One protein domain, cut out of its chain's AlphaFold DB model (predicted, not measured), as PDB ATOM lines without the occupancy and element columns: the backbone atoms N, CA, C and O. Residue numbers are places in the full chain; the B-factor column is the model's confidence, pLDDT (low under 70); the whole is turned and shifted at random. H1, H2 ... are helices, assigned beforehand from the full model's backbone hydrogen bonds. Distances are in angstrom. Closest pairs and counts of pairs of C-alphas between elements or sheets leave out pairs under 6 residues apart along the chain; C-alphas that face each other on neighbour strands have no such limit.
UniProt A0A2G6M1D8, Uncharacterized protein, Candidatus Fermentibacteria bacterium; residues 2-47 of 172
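This is residues 2 to 47 of the 172 residues of an uncharacterized protein of Candidatus Fermentibacteria bacterium (UniProt A0A2G6M1D8). Two long helices, H2 and H1, meet near their ends at a tight link and spread apart as a wide, open V. The far arms, residues 2 to 16 and 34 to 47, stand free. The printed part has 46 residues, with H1 then H2 along the chain and no named strand: all helix. It is flat, spanning 38 by 31 by 11 A, and only just extended, close to loose, with a radius of gyration of the C-alphas of 14.4 A.

H2, the longest helix, holds residues 27 to 47 and measures 30.3 A from C-alpha 27 to C-alpha 47 at (124.967, 203.658, 129.392). H1 holds residues 5 to 23 and measures 27.5 A, from C-alpha 5 at (129.933, 217.081, 161.603) to C-alpha 23.

H2 touches H1 with residues 29 to 30 alone, and H1 touches H2 with residues 18 to 22 alone. Their closest C-alphas, those of Ser 21 and Gly 29, are 6.2 A apart. Their lines are only just about perpendicular, at 72 degrees. In H1 and H2 every O i to N i+4 pair is within hydrogen-bond range.

The C-alphas farthest apart, of Lys 2 and Thr 27, are 38.5 A apart. The printed part has no cut. Residues 2 to 3 have pLDDT under 70.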
ATOM      1  N   LYS A   2     137.157 221.247 156.033       51.16
ATOM      2  CA  LYS A   2     136.441 221.180 157.327       51.16
ATOM      3  C   LYS A   2     135.332 220.126 157.226       51.16
ATOM      4  O   LYS A   2     134.352 220.330 156.516       51.16
ATOM      5  N   LYS A   3     135.502 218.986 157.898       60.03
ATOM      6  CA  LYS A   3     134.522 217.891 157.928       60.03
ATOM      7  C   LYS A   3     133.265 218.380 158.657       60.03
ATOM      8  O   LYS A   3     133.301 218.615 159.864       60.03
ATOM      9  N   ASN A   4     132.178 218.590 157.920       74.88
ATOM     10  CA  ASN A   4     130.942 219.137 158.467       74.88
ATOM     11  C   ASN A   4     130.263 218.059 159.332       74.88
ATOM     12  O   ASN A   4     129.667 217.127 158.802       74.88
ATOM     13  N   ARG A   5     130.403 218.128 160.664       73.62
ATOM     14  CA  ARG A   5     129.933 217.081 161.603       73.62
ATOM     15  C   ARG A   5     128.452 216.711 161.409       73.62
ATOM     16  O   ARG A   5     128.090 215.556 161.613       73.62
ATOM     17  N   GLY A   6     127.635 217.654 160.935       77.88
ATOM     18  CA  GLY A   6     126.227 217.429 160.601       77.88
ATOM     19  C   GLY A   6     125.991 216.470 159.429       77.88
ATOM     20  O   GLY A   6     125.077 215.657 159.506       77.88
ATOM     21  N   SER A   7     126.821 216.479 158.376       77.25
ATOM     22  CA  SER A   7     126.615 215.568 157.238       77.25
ATOM     23  C   SER A   7     126.901 214.113 157.611       77.25
ATOM     24  O   SER A   7     126.175 213.219 157.193       77.25
ATOM     25  N   ILE A   8     127.900 213.882 158.469       84.94
ATOM     26  CA  ILE A   8     128.250 212.545 158.969       84.94
ATOM     27  C   ILE A   8     127.098 211.963 159.794       84.94
ATOM     28  O   ILE A   8     126.757 210.795 159.629       84.94
ATOM     29  N   LEU A   9     126.490 212.779 160.662       87.69
ATOM     30  CA  LEU A   9     125.376 212.358 161.510       87.69
ATOM     31  C   LEU A   9     124.154 211.963 160.670       87.69
ATOM     32  O   LEU A   9     123.557 210.917 160.906       87.69
ATOM     33  N   VAL A  10     123.824 212.764 159.651       87.69
ATOM     34  CA  VAL A  10     122.711 212.484 158.731       87.69
ATOM     35  C   VAL A  10     122.964 211.202 157.935       87.69
ATOM     36  O   VAL A  10     122.078 210.355 157.842       87.69
ATOM     37  N   SER A  11     124.178 211.008 157.409       84.56
ATOM     38  CA  SER A  11     124.537 209.773 156.703       84.56
ATOM     39  C   SER A  11     124.483 208.540 157.612       84.56
ATOM     40  O   SER A  11     124.010 207.489 157.183       84.56
ATOM     41  N   ALA A  12     124.922 208.661 158.867       89.44
ATOM     42  CA  ALA A  12     124.862 207.574 159.841       89.44
ATOM     43  C   ALA A  12     123.413 207.214 160.210       89.44
ATOM     44  O   ALA A  12     123.054 206.039 160.198       89.44
ATOM     45  N   ALA A  13     122.558 208.211 160.462       89.50
ATOM     46  CA  ALA A  13     121.137 207.996 160.736       89.50
ATOM     47  C   ALA A  13     120.416 207.328 159.552       89.50
ATOM     48  O   ALA A  13     119.624 206.405 159.746       89.50
ATOM     49  N   PHE A  14     120.741 207.735 158.319       87.38
ATOM     50  CA  PHE A  14     120.222 207.101 157.108       87.38
ATOM     51  C   PHE A  14     120.647 205.627 156.997       87.38
ATOM     52  O   PHE A  14     119.811 204.769 156.725       87.38
ATOM     53  N   LEU A  15     121.918 205.308 157.265       87.06
ATOM     54  CA  LEU A  15     122.419 203.927 157.270       87.06
ATOM     55  C   LEU A  15     121.712 203.051 158.309       87.06
ATOM     56  O   LEU A  15     121.302 201.935 157.993       87.06
ATOM     57  N   VAL A  16     121.522 203.567 159.525       88.31
ATOM     58  CA  VAL A  16     120.791 202.862 160.588       88.31
ATOM     59  C   VAL A  16     119.341 202.611 160.174       88.31
ATOM     60  O   VAL A  16     118.846 201.499 160.344       88.31
ATOM     61  N   PHE A  17     118.677 203.596 159.564       85.75
ATOM     62  CA  PHE A  17     117.318 203.441 159.048       85.75
ATOM     63  C   PHE A  17     117.226 202.369 157.951       85.75
ATOM     64  O   PHE A  17     116.313 201.546 157.974       85.75
ATOM     65  N   VAL A  18     118.183 202.326 157.019       83.62
ATOM     66  CA  VAL A  18     118.239 201.301 155.962       83.62
ATOM     67  C   VAL A  18     118.442 199.904 156.554       83.62
ATOM     68  O   VAL A  18     117.730 198.974 156.174       83.62
ATOM     69  N   LEU A  19     119.361 199.751 157.512       84.12
ATOM     70  CA  LEU A  19     119.614 198.475 158.193       84.12
ATOM     71  C   LEU A  19     118.393 198.008 158.992       84.12
ATOM     72  O   LEU A  19     117.984 196.854 158.876       84.12
ATOM     73  N   TYR A  20     117.759 198.914 159.736       84.62
ATOM     74  CA  TYR A  20     116.522 198.637 160.462       84.62
ATOM     75  C   TYR A  20     115.397 198.213 159.505       84.62
ATOM     76  O   TYR A  20     114.746 197.189 159.707       84.62
ATOM     77  N   SER A  21     115.220 198.945 158.402       81.56
ATOM     78  CA  SER A  21     114.241 198.629 157.358       81.56
ATOM     79  C   SER A  21     114.472 197.243 156.732       81.56
ATOM     80  O   SER A  21     113.508 196.520 156.458       81.56
ATOM     81  N   ALA A  22     115.738 196.851 156.551       79.06
ATOM     82  CA  ALA A  22     116.124 195.550 156.012       79.06
ATOM     83  C   ALA A  22     115.828 194.393 156.984       79.06
ATOM     84  O   ALA A  22     115.278 193.375 156.559       79.06
ATOM     85  N   ILE A  23     116.136 194.561 158.277       82.06
ATOM     86  CA  ILE A  23     115.917 193.542 159.318       82.06
ATOM     87  C   ILE A  23     114.418 193.323 159.564       82.06
ATOM     88  O   ILE A  23     113.949 192.188 159.574       82.06
ATOM     89  N   PHE A  24     113.638 194.403 159.673       81.69
ATOM     90  CA  PHE A  24     112.200 194.339 159.970       81.69
ATOM     91  C   PHE A  24     111.312 194.063 158.743       81.69
ATOM     92  O   PHE A  24     110.090 194.159 158.825       81.69
ATOM     93  N   ARG A  25     111.909 193.707 157.593       73.69
ATOM     94  CA  ARG A  25     111.215 193.400 156.324       73.69
ATOM     95  C   ARG A  25     110.167 194.455 155.950       73.69
ATOM     96  O   ARG A  25     109.083 194.120 155.474       73.69
ATOM     97  N   TYR A  26     110.508 195.729 156.131       77.19
ATOM     98  CA  TYR A  26     109.592 196.835 155.886       77.19
ATOM     99  C   TYR A  26     109.143 196.846 154.416       77.19
ATOM    100  O   TYR A  26     109.944 197.006 153.488       77.19
ATOM    101  N   THR A  27     107.846 196.653 154.192       77.88
ATOM    102  CA  THR A  27     107.235 196.475 152.866       77.88
ATOM    103  C   THR A  27     107.513 197.640 151.905       77.88
ATOM    104  O   THR A  27     107.875 197.370 150.755       77.88
ATOM    105  N   PRO A  28     107.426 198.921 152.325       80.56
ATOM    106  CA  PRO A  28     107.805 200.053 151.477       80.56
ATOM    107  C   PRO A  28     109.296 200.060 151.117       80.56
ATOM    108  O   PRO A  28     109.644 200.306 149.964       80.56
ATOM    109  N   GLY A  29     110.174 199.718 152.068       81.44
ATOM    110  CA  GLY A  29     111.626 199.682 151.861       81.44
ATOM    111  C   GLY A  29     112.036 198.675 150.787       81.44
ATOM    112  O   GLY A  29     112.805 199.006 149.887       81.44
ATOM    113  N   ARG A  30     111.439 197.473 150.800       79.81
ATOM    114  CA  ARG A  30     111.655 196.463 149.748       79.81
ATOM    115  C   ARG A  30     111.183 196.921 148.372       79.81
ATOM    116  O   ARG A  30     111.904 196.691 147.409       79.81
ATOM    117  N   LYS A  31     110.014 197.567 148.271       84.88
ATOM    118  CA  LYS A  31     109.501 198.084 146.988       84.88
ATOM    119  C   LYS A  31     110.424 199.153 146.402       84.88
ATOM    120  O   LYS A  31     110.726 199.114 145.210       84.88
ATOM    121  N   ILE A  32     110.905 200.068 147.244       86.56
ATOM    122  CA  ILE A  32     111.863 201.104 146.841       86.56
ATOM    123  C   ILE A  32     113.182 200.459 146.400       86.56
ATOM    124  O   ILE A  32     113.671 200.766 145.318       86.56
ATOM    125  N   ALA A  33     113.718 199.515 147.181       85.75
ATOM    126  CA  ALA A  33     114.954 198.813 146.844       85.75
ATOM    127  C   ALA A  33     114.834 198.021 145.532       85.75
ATOM    128  O   ALA A  33     115.724 198.100 144.689       85.75
ATOM    129  N   SER A  34     113.727 197.305 145.308       87.81
ATOM    130  CA  SER A  34     113.502 196.590 144.049       87.81
ATOM    131  C   SER A  34     113.367 197.542 142.863       87.81
ATOM    132  O   SER A  34     113.957 197.286 141.818       87.81
ATOM    133  N   GLY A  35     112.643 198.657 143.025       87.19
ATOM    134  CA  GLY A  35     112.520 199.675 141.980       87.19
ATOM    135  C   GLY A  35     113.872 200.298 141.634       87.19
ATOM    136  O   GLY A  35     114.221 200.407 140.460       87.19
ATOM    137  N   PHE A  36     114.674 200.612 142.655       89.44
ATOM    138  CA  PHE A  36     116.035 201.106 142.487       89.44
ATOM    139  C   PHE A  36     116.930 200.090 141.773       89.44
ATOM    140  O   PHE A  36     117.623 200.467 140.839       89.44
ATOM    141  N   LEU A  37     116.906 198.809 142.156       90.25
ATOM    142  CA  LEU A  37     117.733 197.777 141.522       90.25
ATOM    143  C   LEU A  37     117.362 197.556 140.053       90.25
ATOM    144  O   LEU A  37     118.251 197.427 139.212       90.25
ATOM    145  N   VAL A  38     116.065 197.545 139.730       90.19
ATOM    146  CA  VAL A  38     115.591 197.455 138.340       90.19
ATOM    147  C   VAL A  38     116.073 198.663 137.537       90.19
ATOM    148  O   VAL A  38     116.623 198.494 136.450       90.19
ATOM    149  N   PHE A  39     115.936 199.871 138.089       84.88
ATOM    150  CA  PHE A  39     116.396 201.099 137.446       84.88
ATOM    151  C   PHE A  39     117.924 201.145 137.281       84.88
ATOM    152  O   PHE A  39     118.420 201.428 136.194       84.88
ATOM    153  N   ALA A  40     118.681 200.808 138.328       87.06
ATOM    154  CA  ALA A  40     120.139 200.776 138.315       87.06
ATOM    155  C   ALA A  40     120.663 199.769 137.285       87.06
ATOM    156  O   ALA A  40     121.565 200.090 136.514       87.06
ATOM    157  N   LYS A  41     120.050 198.579 137.209       88.06
ATOM    158  CA  LYS A  41     120.368 197.584 136.182       88.06
ATOM    159  C   LYS A  41     120.064 198.123 134.782       88.06
ATOM    160  O   LYS A  41     120.920 198.039 133.909       88.06
ATOM    161  N   ALA A  42     118.889 198.717 134.569       79.50
ATOM    162  CA  ALA A  42     118.527 199.307 133.280       79.50
ATOM    163  C   ALA A  42     119.520 200.398 132.845       79.50
ATOM    164  O   ALA A  42     119.938 200.429 131.688       79.50
ATOM    165  N   MET A  43     119.953 201.252 133.774       80.31
ATOM    166  CA  MET A  43     120.923 202.312 133.511       80.31
ATOM    167  C   MET A  43     122.319 201.752 133.211       80.31
ATOM    168  O   MET A  43     122.952 202.202 132.257       80.31
ATOM    169  N   LEU A  44     122.758 200.720 133.941       86.00
ATOM    170  CA  LEU A  44     124.038 200.043 133.713       86.00
ATOM    171  C   LEU A  44     124.128 199.406 132.319       86.00
ATOM    172  O   LEU A  44     125.191 199.449 131.711       86.00
ATOM    173  N   PHE A  45     123.034 198.847 131.796       80.88
ATOM    174  CA  PHE A  45     123.009 198.275 130.442       80.88
ATOM    175  C   PHE A  45     122.798 199.322 129.339       80.88
ATOM    176  O   PHE A  45     123.254 199.126 128.216       80.88
ATOM    177  N   THR A  46     122.143 200.443 129.645       74.12
ATOM    178  CA  THR A  46     121.842 201.492 128.657       74.12
ATOM    179  C   THR A  46     123.027 202.442 128.437       74.12
ATOM    180  O   THR A  46     123.265 202.867 127.307       74.12
ATOM    181  N   LEU A  47     123.806 202.756 129.484       75.69
ATOM    182  CA  LEU A  47     124.967 203.658 129.392       75.69
ATOM    183  C   LEU A  47     126.029 203.202 128.372       75.69
ATOM    184  O   LEU A  47     126.455 204.033 127.572       75.69
TER     185      LEU A  47